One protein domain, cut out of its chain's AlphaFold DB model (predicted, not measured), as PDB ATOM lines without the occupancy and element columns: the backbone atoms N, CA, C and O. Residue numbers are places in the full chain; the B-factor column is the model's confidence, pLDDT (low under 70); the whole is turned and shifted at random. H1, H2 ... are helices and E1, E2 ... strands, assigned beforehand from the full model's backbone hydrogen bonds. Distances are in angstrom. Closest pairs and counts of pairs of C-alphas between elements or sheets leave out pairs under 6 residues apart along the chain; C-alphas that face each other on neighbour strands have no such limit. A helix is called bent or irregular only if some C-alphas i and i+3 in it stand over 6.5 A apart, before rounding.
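Overview. This is residues 335 to 456 of the 456 residues of an uncharacterized protein of Rhynchosporium agropyri (UniProt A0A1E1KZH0). A domain of little regular structure: H2 sits beside the bent strand E2 of a small three-stranded sheet, H1 packs on H2, and long loops surround them. The 122 printed residues, under half in named elements, include E1, H1, E2, E3 and H2 in that order; the sheet E1, E2, E3 is mixed, as is the class. It is compact, radius of gyration of the C-alphas 15.2 A, spans 44 by 36 by 25 A.

Along the chain. E1 is residues 339 to 343, 13.1 A, from C-alpha (35.948, 243.921, -188.303); H1 360 to 372, 17.4 A; E2 379 to 387, 21.4 A; E3 404 to 407, 9.7 A; H2 429 to 438, 14.1 A, to C-alpha (26.182, 245.373, -185.777).

Arrangement. E1 and E2 are parallel, N 342 and O 381 2.8 A apart; with H1 between, they form a strand-helix-strand unit, its crossover right-handed. E2 bends by 81 degrees at residue 384 and forms an antiparallel hairpin with E3, N 386 and O 405 2.8 A apart. H2 stands at the sheet's level, its closest C-alphas to E2 being Glu 434 and Phe 380, 5.1 A. H1 touches H2, closest C-alphas Arg 368 and Val 437, 4.2 A, and only grazes the sheet. In both helices every O i to N i+4 pair is within hydrogen-bond range.

Size, cuts and confidence. The printed part has no cut; H1 to E2 is short, the other links long. Confidence is under 70 at residues 349 to 355, 390 to 401, 409 to 427 and 454 to 456.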
ATOM      1  N   PRO A 335      31.835 247.500-198.359       89.69
ATOM      2  CA  PRO A 335      31.665 246.226-199.059       89.69
ATOM      3  C   PRO A 335      32.580 245.097-198.569       89.69
ATOM      4  O   PRO A 335      32.296 243.929-198.835       89.69
ATOM      5  N   LYS A 336      33.691 245.409-197.894       91.69
ATOM      6  CA  LYS A 336      34.688 244.407-197.486       91.69
ATOM      7  C   LYS A 336      35.034 244.435-196.007       91.69
ATOM      8  O   LYS A 336      35.444 243.398-195.498       91.69
ATOM      9  N   LEU A 337      34.856 245.559-195.318       93.00
ATOM     10  CA  LEU A 337      35.192 245.669-193.906       93.00
ATOM     11  C   LEU A 337      34.263 244.782-193.065       93.00
ATOM     12  O   LEU A 337      33.052 244.987-193.034       93.00
ATOM     13  N   ARG A 338      34.854 243.805-192.376       93.31
ATOM     14  CA  ARG A 338      34.169 242.839-191.506       93.31
ATOM     15  C   ARG A 338      34.408 243.114-190.032       93.31
ATOM     16  O   ARG A 338      33.560 242.784-189.211       93.31
ATOM     17  N   GLN A 339      35.557 243.687-189.688       92.81
ATOM     18  CA  GLN A 339      35.948 243.921-188.303       92.81
ATOM     19  C   GLN A 339      36.473 245.343-188.137       92.81
ATOM     20  O   GLN A 339      37.390 245.766-188.845       92.81
ATOM     21  N   LEU A 340      35.901 246.068-187.178       93.44
ATOM     22  CA  LEU A 340      36.322 247.419-186.827       93.44
ATOM     23  C   LEU A 340      36.525 247.527-185.317       93.44
ATOM     24  O   LEU A 340      35.596 247.310-184.538       93.44
ATOM     25  N   GLN A 341      37.735 247.900-184.910       91.94
ATOM     26  CA  GLN A 341      38.096 248.136-183.519       91.94
ATOM     27  C   GLN A 341      38.620 249.559-183.342       91.94
ATOM     28  O   GLN A 341      39.567 249.977-184.004       91.94
ATOM     29  N   LEU A 342      38.023 250.275-182.393       92.94
ATOM     30  CA  LEU A 342      38.454 251.583-181.923       92.94
ATOM     31  C   LEU A 342      38.746 251.480-180.419       92.94
ATOM     32  O   LEU A 342      37.870 251.163-179.611       92.94
ATOM     33  N   GLY A 343      40.000 251.699-180.037       90.31
ATOM     34  CA  GLY A 343      40.449 251.629-178.647       90.31
ATOM     35  C   GLY A 343      41.050 252.947-178.181       90.31
ATOM     36  O   GLY A 343      41.759 253.585-178.948       90.31
ATOM     37  N   ASN A 344      40.829 253.351-176.929       89.50
ATOM     38  CA  ASN A 344      41.430 254.574-176.366       89.50
ATOM     39  C   ASN A 344      41.334 255.788-177.323       89.50
ATOM     40  O   ASN A 344      42.334 256.454-177.590       89.50
ATOM     41  N   ALA A 345      40.168 255.975-177.946       90.69
ATOM     42  CA  ALA A 345      39.993 256.884-179.071       90.69
ATOM     43  C   ALA A 345      39.424 258.237-178.625       90.69
ATOM     44  O   ALA A 345      38.522 258.307-177.787       90.69
ATOM     45  N   GLU A 346      39.905 259.313-179.237       90.81
ATOM     46  CA  GLU A 346      39.421 260.677-179.011       90.81
ATOM     47  C   GLU A 346      38.868 261.269-180.308       90.81
ATOM     48  O   GLU A 346      39.449 261.077-181.374       90.81
ATOM     49  N   LEU A 347      37.768 262.018-180.245       88.62
ATOM     50  CA  LEU A 347      37.294 262.775-181.405       88.62
ATOM     51  C   LEU A 347      38.092 264.071-181.590       88.62
ATOM     52  O   LEU A 347      38.374 264.799-180.642       88.62
ATOM     53  N   GLY A 348      38.449 264.357-182.839       75.81
ATOM     54  CA  GLY A 348      39.094 265.586-183.285       75.81
ATOM     55  C   GLY A 348      38.274 266.843-182.984       75.81
ATOM     56  O   GLY A 348      37.047 266.817-183.046       75.81
ATOM     57  N   LEU A 349      38.961 267.955-182.701       66.62
ATOM     58  CA  LEU A 349      38.341 269.285-182.689       66.62
ATOM     59  C   LEU A 349      38.099 269.751-184.133       66.62
ATOM     60  O   LEU A 349      38.851 269.381-185.035       66.62
ATOM     61  N   LYS A 350      37.089 270.603-184.333       63.31
ATOM     62  CA  LYS A 350      36.879 271.350-185.580       63.31
ATOM     63  C   LYS A 350      38.159 272.047-186.009       63.31
ATOM     64  O   LYS A 350      38.758 272.777-185.220       63.31
ATOM     65  N   LEU A 351      38.484 271.929-187.291       56.75
ATOM     66  CA  LEU A 351      39.440 272.830-187.931       56.75
ATOM     67  C   LEU A 351      38.733 274.063-188.519       56.75
ATOM     68  O   LEU A 351      39.372 275.101-188.678       56.75
ATOM     69  N   LEU A 352      37.419 273.992-188.797       56.00
ATOM     70  CA  LEU A 352      36.661 275.055-189.469       56.00
ATOM     71  C   LEU A 352      35.297 275.338-188.808       56.00
ATOM     72  O   LEU A 352      34.593 274.443-188.347       56.00
ATOM     73  N   SER A 353      34.880 276.608-188.788       54.53
ATOM     74  CA  SER A 353      33.705 277.099-188.043       54.53
ATOM     75  C   SER A 353      32.332 276.638-188.564       54.53
ATOM     76  O   SER A 353      31.339 276.830-187.868       54.53
ATOM     77  N   TYR A 354      32.250 276.028-189.752       53.84
ATOM     78  CA  TYR A 354      30.986 275.674-190.431       53.84
ATOM     79  C   TYR A 354      30.620 274.186-190.376       53.84
ATOM     80  O   TYR A 354      29.624 273.755-190.947       53.84
ATOM     81  N   GLU A 355      31.445 273.394-189.712       63.44
ATOM     82  CA  GLU A 355      31.317 271.945-189.624       63.44
ATOM     83  C   GLU A 355      30.255 271.516-188.574       63.44
ATOM     84  O   GLU A 355      29.879 272.284-187.692       63.44
ATOM     85  N   ILE A 356      29.707 270.308-188.676       70.75
ATOM     86  CA  ILE A 356      28.830 269.679-187.672       70.75
ATOM     87  C   ILE A 356      29.646 269.276-186.423       70.75
ATOM     88  O   ILE A 356      30.747 268.731-186.520       70.75
ATOM     89  N   ASP A 357      29.116 269.504-185.224       75.44
ATOM     90  CA  ASP A 357      29.763 269.027-183.996       75.44
ATOM     91  C   ASP A 357      29.417 267.542-183.799       75.44
ATOM     92  O   ASP A 357      28.276 267.199-183.492       75.44
ATOM     93  N   TYR A 358      30.388 266.653-184.034       80.12
ATOM     94  CA  TYR A 358      30.210 265.209-183.866       80.12
ATOM     95  C   TYR A 358      30.486 264.772-182.427       80.12
ATOM     96  O   TYR A 358      31.539 265.078-181.864       80.12
ATOM     97  N   ASP A 359      29.572 263.975-181.879       85.81
ATOM     98  CA  ASP A 359      29.789 263.164-180.685       85.81
ATOM     99  C   ASP A 359      29.823 261.665-181.040       85.81
ATOM    100  O   ASP A 359      29.597 261.253-182.185       85.81
ATOM    101  N   TRP A 360      30.158 260.828-180.055       89.56
ATOM    102  CA  TRP A 360      30.235 259.385-180.273       89.56
ATOM    103  C   TRP A 360      28.871 258.748-180.549       89.56
ATOM    104  O   TRP A 360      28.816 257.772-181.288       89.56
ATOM    105  N   GLU A 361      27.775 259.288-180.011       90.25
ATOM    106  CA  GLU A 361      26.425 258.788-180.295       90.25
ATOM    107  C   GLU A 361      26.074 258.960-181.772       90.25
ATOM    108  O   GLU A 361      25.649 258.003-182.427       90.25
ATOM    109  N   MET A 362      26.337 260.140-182.330       89.88
ATOM    110  CA  MET A 362      26.100 260.424-183.737       89.88
ATOM    111  C   MET A 362      27.005 259.582-184.640       89.88
ATOM    112  O   MET A 362      26.515 258.991-185.600       89.88
ATOM    113  N   ILE A 363      28.297 259.449-184.317       91.69
ATOM    114  CA  ILE A 363      29.220 258.597-185.091       91.69
ATOM    115  C   ILE A 363      28.763 257.138-185.076       91.69
ATOM    116  O   ILE A 363      28.675 256.521-186.135       91.69
ATOM    117  N   LEU A 364      28.449 256.582-183.905       94.19
ATOM    118  CA  LEU A 364      28.015 255.190-183.784       94.19
ATOM    119  C   LEU A 364      26.674 254.948-184.482       94.19
ATOM    120  O   LEU A 364      26.485 253.888-185.071       94.19
ATOM    121  N   THR A 365      25.763 255.925-184.455       93.44
ATOM    122  CA  THR A 365      24.490 255.862-185.188       93.44
ATOM    123  C   THR A 365      24.724 255.850-186.696       93.44
ATOM    124  O   THR A 365      24.154 255.016-187.393       93.44
ATOM    125  N   ILE A 366      25.623 256.701-187.203       92.94
ATOM    126  CA  ILE A 366      25.998 256.693-188.622       92.94
ATOM    127  C   ILE A 366      26.623 255.347-188.993       92.94
ATOM    128  O   ILE A 366      26.209 254.748-189.977       92.94
ATOM    129  N   LEU A 367      27.555 254.822-188.191       93.50
ATOM    130  CA  LEU A 367      28.147 253.502-188.434       93.50
ATOM    131  C   LEU A 367      27.083 252.399-188.462       93.50
ATOM    132  O   LEU A 367      27.085 251.575-189.378       93.50
ATOM    133  N   ARG A 368      26.156 252.402-187.498       94.00
ATOM    134  CA  ARG A 368      25.020 251.479-187.456       94.00
ATOM    135  C   ARG A 368      24.216 251.551-188.751       94.00
ATOM    136  O   ARG A 368      23.950 250.511-189.342       94.00
ATOM    137  N   ASP A 369      23.844 252.741-189.205       92.44
ATOM    138  CA  ASP A 369      23.001 252.906-190.392       92.44
ATOM    139  C   ASP A 369      23.768 252.540-191.681       92.44
ATOM    140  O   ASP A 369      23.230 251.898-192.588       92.44
ATOM    141  N   THR A 370      25.059 252.877-191.747       90.88
ATOM    142  CA  THR A 370      25.961 252.538-192.854       90.88
ATOM    143  C   THR A 370      26.139 251.024-193.002       90.88
ATOM    144  O   THR A 370      26.007 250.498-194.110       90.88
ATOM    145  N   PHE A 371      26.402 250.302-191.908       89.56
ATOM    146  CA  PHE A 371      26.626 248.852-191.937       89.56
ATOM    147  C   PHE A 371      25.347 248.020-191.832       89.56
ATOM    148  O   PHE A 371      25.309 246.901-192.339       89.56
ATOM    149  N   GLY A 372      24.279 248.553-191.243       82.62
ATOM    150  CA  GLY A 372      22.989 247.871-191.123       82.62
ATOM    151  C   GLY A 372      22.380 247.510-192.472       82.62
ATOM    152  O   GLY A 372      21.792 246.440-192.628       82.62
ATOM    153  N   ASN A 373      22.594 248.372-193.468       76.94
ATOM    154  CA  ASN A 373      22.137 248.146-194.835       76.94
ATOM    155  C   ASN A 373      22.931 247.047-195.557       76.94
ATOM    156  O   ASN A 373      22.362 246.323-196.373       76.94
ATOM    157  N   SER A 374      24.230 246.911-195.274       80.81
ATOM    158  CA  SER A 374      25.097 245.935-195.947       80.81
ATOM    159  C   SER A 374      25.190 244.595-195.217       80.81
ATOM    160  O   SER A 374      25.471 243.587-195.859       80.81
ATOM    161  N   LYS A 375      24.966 244.574-193.895       79.69
ATOM    162  CA  LYS A 375      25.212 243.429-192.995       79.69
ATOM    163  C   LYS A 375      26.617 242.825-193.137       79.69
ATOM    164  O   LYS A 375      26.809 241.641-192.878       79.69
ATOM    165  N   GLN A 376      27.586 243.635-193.565       87.06
ATOM    166  CA  GLN A 376      28.943 243.175-193.863       87.06
ATOM    167  C   GLN A 376      29.859 243.182-192.634       87.06
ATOM    168  O   GLN A 376      30.794 242.387-192.559       87.06
ATOM    169  N   LEU A 377      29.590 244.069-191.670       91.69
ATOM    170  CA  LEU A 377      30.352 244.159-190.429       91.69
ATOM    171  C   LEU A 377      29.951 243.005-189.504       91.69
ATOM    172  O   LEU A 377      28.824 242.955-189.023       91.69
ATOM    173  N   GLU A 378      30.878 242.082-189.272       91.06
ATOM    174  CA  GLU A 378      30.692 240.900-188.430       91.06
ATOM    175  C   GLU A 378      31.012 241.194-186.958       91.06
ATOM    176  O   GLU A 378      30.393 240.604-186.075       91.06
ATOM    177  N   LYS A 379      31.985 242.081-186.689       90.00
ATOM    178  CA  LYS A 379      32.408 242.452-185.327       90.00
ATOM    179  C   LYS A 379      32.713 243.940-185.203       90.00
ATOM    180  O   LYS A 379      33.363 244.528-186.074       90.00
ATOM    181  N   PHE A 380      32.306 244.525-184.082       91.75
ATOM    182  CA  PHE A 380      32.605 245.914-183.740       91.75
ATOM    183  C   PHE A 380      33.063 246.024-182.293       91.75
ATOM    184  O   PHE A 380      32.406 245.522-181.387       91.75
ATOM    185  N   GLN A 381      34.154 246.746-182.052       89.69
ATOM    186  CA  GLN A 381      34.630 246.984-180.698       89.69
ATOM    187  C   GLN A 381      34.956 248.455-180.472       89.69
ATOM    188  O   GLN A 381      35.849 249.012-181.105       89.69
ATOM    189  N   LEU A 382      34.302 249.035-179.465       92.19
ATOM    190  CA  LEU A 382      34.690 250.303-178.855       92.19
ATOM    191  C   LEU A 382      35.131 250.043-177.406       92.19
ATOM    192  O   LEU A 382      34.358 249.517-176.599       92.19
ATOM    193  N   SER A 383      36.389 250.348-177.074       89.62
ATOM    194  CA  SER A 383      36.969 249.973-175.771       89.62
ATOM    195  C   SER A 383      38.015 250.953-175.239       89.62
ATOM    196  O   SER A 383      38.596 251.738-175.983       89.62
ATOM    197  N   GLY A 384      38.288 250.879-173.939       87.88
ATOM    198  CA  GLY A 384      39.240 251.750-173.258       87.88
ATOM    199  C   GLY A 384      38.655 253.124-172.935       87.88
ATOM    200  O   GLY A 384      37.455 253.241-172.683       87.88
ATOM    201  N   VAL A 385      39.510 254.147-172.908       88.94
ATOM    202  CA  VAL A 385      39.114 255.534-172.615       88.94
ATOM    203  C   VAL A 385      38.677 256.228-173.900       88.94
ATOM    204  O   VAL A 385      39.494 256.505-174.773       88.94
ATOM    205  N   ILE A 386      37.387 256.510-174.016       91.06
ATOM    206  CA  ILE A 386      36.772 257.103-175.198       91.06
ATOM    207  C   ILE A 386      36.386 258.544-174.888       91.06
ATOM    208  O   ILE A 386      35.613 258.774-173.963       91.06
ATOM    209  N   LYS A 387      36.916 259.511-175.639       89.88
ATOM    210  CA  LYS A 387      36.722 260.946-175.365       89.88
ATOM    211  C   LYS A 387      36.004 261.647-176.512       89.88
ATOM    212  O   LYS A 387      36.381 261.481-177.675       89.88
ATOM    213  N   SER A 388      34.997 262.454-176.199       86.62
ATOM    214  CA  SER A 388      34.400 263.402-177.144       86.62
ATOM    215  C   SER A 388      35.016 264.792-176.982       86.62
ATOM    216  O   SER A 388      35.151 265.299-175.872       86.62
ATOM    217  N   ALA A 389      35.337 265.446-178.100       75.69
ATOM    218  CA  ALA A 389      35.793 266.836-178.093       75.69
ATOM    219  C   ALA A 389      34.694 267.829-177.661       75.69
ATOM    220  O   ALA A 389      34.997 268.846-177.031       75.69
ATOM    221  N   TYR A 390      33.431 267.524-177.977       68.25
ATOM    222  CA  TYR A 390      32.278 268.404-177.779       68.25
ATOM    223  C   TYR A 390      31.202 267.760-176.904       68.25
ATOM    224  O   TYR A 390      30.917 266.568-177.037       68.25
ATOM    225  N   GLY A 391      30.597 268.560-176.023       59.78
ATOM    226  CA  GLY A 391      29.393 268.189-175.278       59.78
ATOM    227  C   GLY A 391      28.119 268.289-176.126       59.78
ATOM    228  O   GLY A 391      28.091 268.962-177.158       59.78
ATOM    229  N   ARG A 392      27.048 267.620-175.678       54.69
ATOM    230  CA  ARG A 392      25.748 267.572-176.371       54.69
ATOM    231  C   ARG A 392      25.208 268.987-176.611       54.69
ATOM    232  O   ARG A 392      25.022 269.761-175.675       54.69
ATOM    233  N   ASN A 393      24.908 269.309-177.866       52.53
ATOM    234  CA  ASN A 393      24.432 270.629-178.267       52.53
ATOM    235  C   ASN A 393      22.922 270.778-177.994       52.53
ATOM    236  O   ASN A 393      22.099 270.656-178.897       52.53
ATOM    237  N   THR A 394      22.527 270.998-176.737       46.09
ATOM    238  CA  THR A 394      21.104 271.158-176.368       46.09
ATOM    239  C   THR A 394      20.598 272.602-176.447       46.09
ATOM    240  O   THR A 394      19.402 272.826-176.289       46.09
ATOM    241  N   ALA A 395      21.473 273.587-176.690       45.53
ATOM    242  CA  ALA A 395      21.118 275.013-176.649       45.53
ATOM    243  C   ALA A 395      21.796 275.892-177.724       45.53
ATOM    244  O   ALA A 395      21.753 277.116-177.623       45.53
ATOM    245  N   GLY A 396      22.428 275.307-178.748       46.84
ATOM    246  CA  GLY A 396      23.122 276.066-179.800       46.84
ATOM    247  C   GLY A 396      24.494 276.617-179.391       46.84
ATOM    248  O   GLY A 396      25.067 277.420-180.123       46.84
ATOM    249  N   VAL A 397      25.028 276.189-178.244       46.25
ATOM    250  CA  VAL A 397      26.377 276.522-177.768       46.25
ATOM    251  C   VAL A 397      27.096 275.207-177.485       46.25
ATOM    252  O   VAL A 397      26.754 274.515-176.527       46.25
ATOM    253  N   SER A 398      28.067 274.840-178.321       54.81
ATOM    254  CA  SER A 398      28.942 273.705-178.035       54.81
ATOM    255  C   SER A 398      29.929 274.084-176.933       54.81
ATOM    256  O   SER A 398      30.728 275.009-177.073       54.81
ATOM    257  N   SER A 399      29.863 273.377-175.805       58.12
ATOM    258  CA  SER A 399      30.884 273.460-174.764       58.12
ATOM    259  C   SER A 399      32.050 272.537-175.118       58.12
ATOM    260  O   SER A 399      31.847 271.379-175.496       58.12
ATOM    261  N   LEU A 400      33.276 273.051-174.993       63.38
ATOM    262  CA  LEU A 400      34.489 272.231-175.018       63.38
ATOM    263  C   LEU A 400      34.459 271.259-173.831       63.38
ATOM    264  O   LEU A 400      34.145 271.677-172.718       63.38
ATOM    265  N   GLY A 401      34.796 269.989-174.076       67.75
ATOM    266  CA  GLY A 401      34.752 268.927-173.064       67.75
ATOM    267  C   GLY A 401      33.473 268.099-173.164       67.75
ATOM    268  O   GLY A 401      32.498 268.356-172.464       67.75
ATOM    269  N   GLY A 402      33.474 267.130-174.081       76.81
ATOM    270  CA  GLY A 402      32.387 266.169-174.242       76.81
ATOM    271  C   GLY A 402      32.463 264.992-173.269       76.81
ATOM    272  O   GLY A 402      33.406 264.901-172.478       76.81
ATOM    273  N   PRO A 403      31.493 264.065-173.345       85.31
ATOM    274  CA  PRO A 403      31.481 262.896-172.483       85.31
ATOM    275  C   PRO A 403      32.763 262.075-172.636       85.31
ATOM    276  O   PRO A 403      33.326 261.943-173.730       85.31
ATOM    277  N   THR A 404      33.207 261.502-171.521       88.62
ATOM    278  CA  THR A 404      34.293 260.523-171.495       88.62
ATOM    279  C   THR A 404      33.736 259.195-171.019       88.62
ATOM    280  O   THR A 404      33.093 259.134-169.979       88.62
ATOM    281  N   TRP A 405      33.990 258.116-171.750       90.00
ATOM    282  CA  TRP A 405      33.559 256.773-171.370       90.00
ATOM    283  C   TRP A 405      34.761 255.888-171.079       90.00
ATOM    284  O   TRP A 405      35.782 255.961-171.760       90.00
ATOM    285  N   MET A 406      34.622 255.003-170.094       87.75
ATOM    286  CA  MET A 406      35.599 253.955-169.813       87.75
ATOM    287  C   MET A 406      34.966 252.587-170.083       87.75
ATOM    288  O   MET A 406      34.208 252.059-169.268       87.75
ATOM    289  N   LEU A 407      35.267 252.016-171.248       85.31
ATOM    290  CA  LEU A 407      34.600 250.824-171.768       85.31
ATOM    291  C   LEU A 407      35.482 249.577-171.627       85.31
ATOM    292  O   LEU A 407      36.565 249.493-172.207       85.31
ATOM    293  N   TRP A 408      34.996 248.587-170.877       74.94
ATOM    294  CA  TRP A 408      35.678 247.311-170.643       74.94
ATOM    295  C   TRP A 408      34.872 246.124-171.204       74.94
ATOM    296  O   TRP A 408      33.635 246.142-171.148       74.94
ATOM    297  N   PRO A 409      35.541 245.043-171.651       64.38
ATOM    298  CA  PRO A 409      36.990 244.817-171.607       64.38
ATOM    299  C   PRO A 409      37.749 245.450-172.789       64.38
ATOM    300  O   PRO A 409      37.200 245.658-173.868       64.38
ATOM    301  N   ILE A 410      39.044 245.709-172.588       60.28
ATOM    302  CA  ILE A 410      39.990 246.006-173.670       60.28
ATOM    303  C   ILE A 410      40.467 244.652-174.210       60.28
ATOM    304  O   ILE A 410      41.366 244.042-173.628       60.28
ATOM    305  N   TYR A 411      39.836 244.128-175.263       53.06
ATOM    306  CA  TYR A 411      40.348 242.918-175.918       53.06
ATOM    307  C   TYR A 411      41.694 243.211-176.602       53.06
ATOM    308  O   TYR A 411      41.912 244.311-177.122       53.06
ATOM    309  N   ARG A 412      42.608 242.235-176.565       50.69
ATOM    310  CA  ARG A 412      43.904 242.287-177.255       50.69
ATOM    311  C   ARG A 412      43.729 241.894-178.731       50.69
ATOM    312  O   ARG A 412      42.806 241.176-179.092       50.69
ATOM    313  N   THR A 413      44.577 242.476-179.572       48.22
ATOM    314  CA  THR A 413      44.385 242.763-181.004       48.22
ATOM    315  C   THR A 413      44.731 241.623-181.967       48.22
ATOM    316  O   THR A 413      44.910 241.875-183.159       48.22
ATOM    317  N   THR A 414      44.864 240.373-181.520       46.12
ATOM    318  CA  THR A 414      45.220 239.278-182.442       46.12
ATOM    319  C   THR A 414      44.002 238.544-182.999       46.12
ATOM    320  O   THR A 414      42.988 238.403-182.320       46.12
ATOM    321  N   ASP A 415      44.118 238.013-184.224       43.16
ATOM    322  CA  ASP A 415      43.120 237.114-184.839       43.16
ATOM    323  C   ASP A 415      42.730 235.943-183.905       43.16
ATOM    324  O   ASP A 415      41.617 235.422-183.981       43.16
ATOM    325  N   GLU A 416      43.629 235.551-182.995       40.69
ATOM    326  CA  GLU A 416      43.445 234.479-182.008       40.69
ATOM    327  C   GLU A 416      42.667 234.920-180.746       40.69
ATOM    328  O   GLU A 416      42.196 234.068-179.994       40.69
ATOM    329  N   GLU A 417      42.472 236.226-180.520       49.16
ATOM    330  CA  GLU A 417      41.931 236.804-179.276       49.16
ATOM    331  C   GLU A 417      40.517 237.393-179.401       49.16
ATOM    332  O   GLU A 417      39.928 237.786-178.395       49.16
ATOM    333  N   TRP A 418      39.895 237.346-180.582       44.16
ATOM    334  CA  TRP A 418      38.454 237.609-180.742       44.16
ATOM    335  C   TRP A 418      37.552 236.498-180.160       44.16
ATOM    336  O   TRP A 418      36.368 236.403-180.511       44.16
ATOM    337  N   GLN A 419      38.115 235.620-179.328       39.94
ATOM    338  CA  GLN A 419      37.387 234.605-178.582       39.94
ATOM    339  C   GLN A 419      36.718 235.243-177.363       39.94
ATOM    340  O   GLN A 419      37.311 236.067-176.667       39.94
ATOM    341  N   ASP A 420      35.475 234.841-177.096       43.62
ATOM    342  CA  ASP A 420      34.739 235.237-175.901       43.62
ATOM    343  C   ASP A 420      35.556 234.914-174.637       43.62
ATOM    344  O   ASP A 420      35.687 233.754-174.245       43.62
ATOM    345  N   LEU A 421      36.103 235.943-173.979       45.88
ATOM    346  CA  LEU A 421      36.692 235.789-172.649       45.88
ATOM    347  C   LEU A 421      35.643 235.177-171.702       45.88
ATOM    348  O   LEU A 421      34.474 235.557-171.789       45.88
ATOM    349  N   PRO A 422      36.020 234.272-170.779       42.12
ATOM    350  CA  PRO A 422      35.076 233.683-169.838       42.12
ATOM    351  C   PRO A 422      34.400 234.783-169.010       42.12
ATOM    352  O   PRO A 422      35.048 235.533-168.278       42.12
ATOM    353  N   TRP A 423      33.084 234.913-169.189       45.38
ATOM    354  CA  TRP A 423      32.275 236.004-168.658       45.38
ATOM    355  C   TRP A 423      32.294 236.040-167.127       45.38
ATOM    356  O   TRP A 423      31.863 235.096-166.468       45.38
ATOM    357  N   SER A 424      32.667 237.183-166.550       42.75
ATOM    358  CA  SER A 424      32.174 237.579-165.228       42.75
ATOM    359  C   SER A 424      30.933 238.456-165.420       42.75
ATOM    360  O   SER A 424      30.993 239.422-166.174       42.75
ATOM    361  N   HIS A 425      29.828 238.112-164.757       40.53
ATOM    362  CA  HIS A 425      28.434 238.573-164.919       40.53
ATOM    363  C   HIS A 425      28.108 240.089-164.824       40.53
ATOM    364  O   HIS A 425      27.047 240.459-164.320       40.53
ATOM    365  N   LYS A 426      28.943 241.001-165.322       46.53
ATOM    366  CA  LYS A 426      28.582 242.417-165.475       46.53
ATOM    367  C   LYS A 426      28.388 242.734-166.954       46.53
ATOM    368  O   LYS A 426      29.245 242.407-167.768       46.53
ATOM    369  N   ARG A 427      27.244 243.345-167.286       53.38
ATOM    370  CA  ARG A 427      26.941 243.919-168.606       53.38
ATOM    371  C   ARG A 427      28.165 244.688-169.104       53.38
ATOM    372  O   ARG A 427      28.534 245.703-168.521       53.38
ATOM    373  N   SER A 428      28.833 244.167-170.126       72.06
ATOM    374  CA  SER A 428      29.939 244.875-170.759       72.06
ATOM    375  C   SER A 428      29.328 245.875-171.730       72.06
ATOM    376  O   SER A 428      28.781 245.471-172.756       72.06
ATOM    377  N   ARG A 429      29.411 247.174-171.406       84.31
ATOM    378  CA  ARG A 429      28.967 248.263-172.293       84.31
ATOM    379  C   ARG A 429      29.559 248.134-173.697       84.31
ATOM    380  O   ARG A 429      28.864 248.390-174.669       84.31
ATOM    381  N   THR A 430      30.788 247.630-173.812       84.31
ATOM    382  CA  THR A 430      31.423 247.295-175.096       84.31
ATOM    383  C   THR A 430      30.576 246.337-175.942       84.31
ATOM    384  O   THR A 430      30.355 246.620-177.114       84.31
ATOM    385  N   LYS A 431      30.046 245.247-175.365       84.56
ATOM    386  CA  LYS A 431      29.180 244.298-176.096       84.56
ATOM    387  C   LYS A 431      27.815 244.889-176.447       84.56
ATOM    388  O   LYS A 431      27.244 244.562-177.482       84.56
ATOM    389  N   GLU A 432      27.268 245.742-175.587       89.25
ATOM    390  CA  GLU A 432      25.992 246.411-175.869       89.25
ATOM    391  C   GLU A 432      26.135 247.418-177.022       89.25
ATOM    392  O   GLU A 432      25.260 247.495-177.881       89.25
ATOM    393  N   ILE A 433      27.266 248.127-177.092       91.50
ATOM    394  CA  ILE A 433      27.622 249.002-178.217       91.50
ATOM    395  C   ILE A 433      27.843 248.193-179.501       91.50
ATOM    396  O   ILE A 433      27.381 248.602-180.563       91.50
ATOM    397  N   GLU A 434      28.506 247.036-179.424       90.75
ATOM    398  CA  GLU A 434      28.638 246.127-180.568       90.75
ATOM    399  C   GLU A 434      27.269 245.720-181.117       90.75
ATOM    400  O   GLU A 434      27.009 245.895-182.306       90.75
ATOM    401  N   ARG A 435      26.356 245.274-180.247       90.12
ATOM    402  CA  ARG A 435      24.970 244.959-180.619       90.12
ATOM    403  C   ARG A 435      24.248 246.155-181.240       90.12
ATOM    404  O   ARG A 435      23.510 245.982-182.207       90.12
ATOM    405  N   PHE A 436      24.442 247.358-180.709       93.50
ATOM    406  CA  PHE A 436      23.860 248.569-181.286       93.50
ATOM    407  C   PHE A 436      24.323 248.787-182.733       93.50
ATOM    408  O   PHE A 436      23.482 248.992-183.603       93.50
ATOM    409  N   VAL A 437      25.631 248.692-183.005       92.38
ATOM    410  CA  VAL A 437      26.205 248.951-184.340       92.38
ATOM    411  C   VAL A 437      25.949 247.802-185.321       92.38
ATOM    412  O   VAL A 437      25.519 248.038-186.448       92.38
ATOM    413  N   VAL A 438      26.206 246.560-184.907       90.88
ATOM    414  CA  VAL A 438      26.182 245.373-185.777       90.88
ATOM    415  C   VAL A 438      24.774 244.791-185.897       90.88
ATOM    416  O   VAL A 438      24.293 244.538-187.000       90.88
ATOM    417  N   GLU A 439      24.084 244.604-184.773       89.00
ATOM    418  CA  GLU A 439      22.784 243.916-184.721       89.00
ATOM    419  C   GLU A 439      21.587 244.880-184.825       89.00
ATOM    420  O   GLU A 439      20.445 244.433-184.752       89.00
ATOM    421  N   GLN A 440      21.826 246.188-185.004       87.62
ATOM    422  CA  GLN A 440      20.784 247.230-185.023       87.62
ATOM    423  C   GLN A 440      19.977 247.293-183.713       87.62
ATOM    424  O   GLN A 440      18.768 247.535-183.720       87.62
ATOM    425  N   GLY A 441      20.639 247.032-182.583       87.25
ATOM    426  CA  GLY A 441      20.025 247.088-181.257       87.25
ATOM    427  C   GLY A 441      19.665 248.504-180.793       87.25
ATOM    428  O   GLY A 441      19.894 249.501-181.477       87.25
ATOM    429  N   GLU A 442      19.109 248.597-179.585       90.50
ATOM    430  CA  GLU A 442      18.814 249.881-178.938       90.50
ATOM    431  C   GLU A 442      20.085 250.573-178.430       90.50
ATOM    432  O   GLU A 442      21.083 249.923-178.108       90.50
ATOM    433  N   TRP A 443      20.043 251.907-178.356       93.00
ATOM    434  CA  TRP A 443      21.151 252.715-177.846       93.00
ATOM    435  C   TRP A 443      21.480 252.336-176.390       93.00
ATOM    436  O   TRP A 443      20.593 252.405-175.535       93.00
ATOM    437  N   PRO A 444      22.730 251.947-176.075       90.06
ATOM    438  CA  PRO A 444      23.029 251.331-174.787       90.06
ATOM    439  C   PRO A 444      23.489 252.319-173.709       90.06
ATOM    440  O   PRO A 444      23.461 251.970-172.526       90.06
ATOM    441  N   MET A 445      23.926 253.528-174.077       89.12
ATOM    442  CA  MET A 445      24.571 254.458-173.142       89.12
ATOM    443  C   MET A 445      23.562 255.339-172.404       89.12
ATOM    444  O   MET A 445      22.594 255.829-172.986       89.12
ATOM    445  N   VAL A 446      23.826 255.596-171.124       86.94
ATOM    446  CA  VAL A 446      23.073 256.544-170.291       86.94
ATOM    447  C   VAL A 446      23.996 257.620-169.722       86.94
ATOM    448  O   VAL A 446      25.213 257.472-169.721       86.94
ATOM    449  N   ALA A 447      23.423 258.696-169.175       82.19
ATOM    450  CA  ALA A 447      24.197 259.794-168.586       82.19
ATOM    451  C   ALA A 447      25.163 259.344-167.469       82.19
ATOM    452  O   ALA A 447      26.223 259.929-167.307       82.19
ATOM    453  N   ALA A 448      24.827 258.281-166.729       84.44
ATOM    454  CA  ALA A 448      25.677 257.733-165.668       84.44
ATOM    455  C   ALA A 448      26.944 257.009-166.173       84.44
ATOM    456  O   ALA A 448      27.793 256.660-165.360       84.44
ATOM    457  N   ASP A 449      27.057 256.743-167.480       85.12
ATOM    458  CA  ASP A 449      28.264 256.154-168.074       85.12
ATOM    459  C   ASP A 449      29.332 257.218-168.413       85.12
ATOM    460  O   ASP A 449      30.456 256.860-168.772       85.12
ATOM    461  N   ASP A 450      28.996 258.511-168.319       86.81
ATOM    462  CA  ASP A 450      29.950 259.607-168.480       86.81
ATOM    463  C   ASP A 450      30.810 259.756-167.218       86.81
ATOM    464  O   ASP A 450      30.311 259.993-166.119       86.81
ATOM    465  N   VAL A 451      32.119 259.588-167.391       85.44
ATOM    466  CA  VAL A 451      33.134 259.690-166.340       85.44
ATOM    467  C   VAL A 451      34.026 260.920-166.511       85.44
ATOM    468  O   VAL A 451      35.100 260.971-165.918       85.44
ATOM    469  N   SER A 452      33.615 261.899-167.320       81.75
ATOM    470  CA  SER A 452      34.353 263.153-167.544       81.75
ATOM    471  C   SER A 452      34.797 263.834-166.241       81.75
ATOM    472  O   SER A 452      35.951 264.245-166.144       81.75
ATOM    473  N   ASP A 453      33.953 263.824-165.205       74.50
ATOM    474  CA  ASP A 453      34.255 264.375-163.873       74.50
ATOM    475  C   ASP A 453      35.395 263.653-163.118       74.50
ATOM    476  O   ASP A 453      35.948 264.196-162.163       74.50
ATOM    477  N   PHE A 454      35.758 262.428-163.515       64.44
ATOM    478  CA  PHE A 454      36.785 261.609-162.852       64.44
ATOM    479  C   PHE A 454      38.126 261.567-163.599       64.44
ATOM    480  O   PHE A 454      39.094 261.026-163.066       64.44
ATOM    481  N   VAL A 455      38.180 262.066-164.840       57.47
ATOM    482  CA  VAL A 455      39.310 261.879-165.774       57.47
ATOM    483  C   VAL A 455      40.048 263.202-166.072       57.47
ATOM    484  O   VAL A 455      40.881 263.250-166.977       57.47
ATOM    485  N   THR A 456      39.770 264.270-165.311       47.91
ATOM    486  CA  THR A 456      40.449 265.579-165.418       47.91
ATOM    487  C   THR A 456      41.922 265.537-165.053       47.91
ATOM    488  O   THR A 456      42.231 264.981-163.972       47.91
TER     489      THR A 456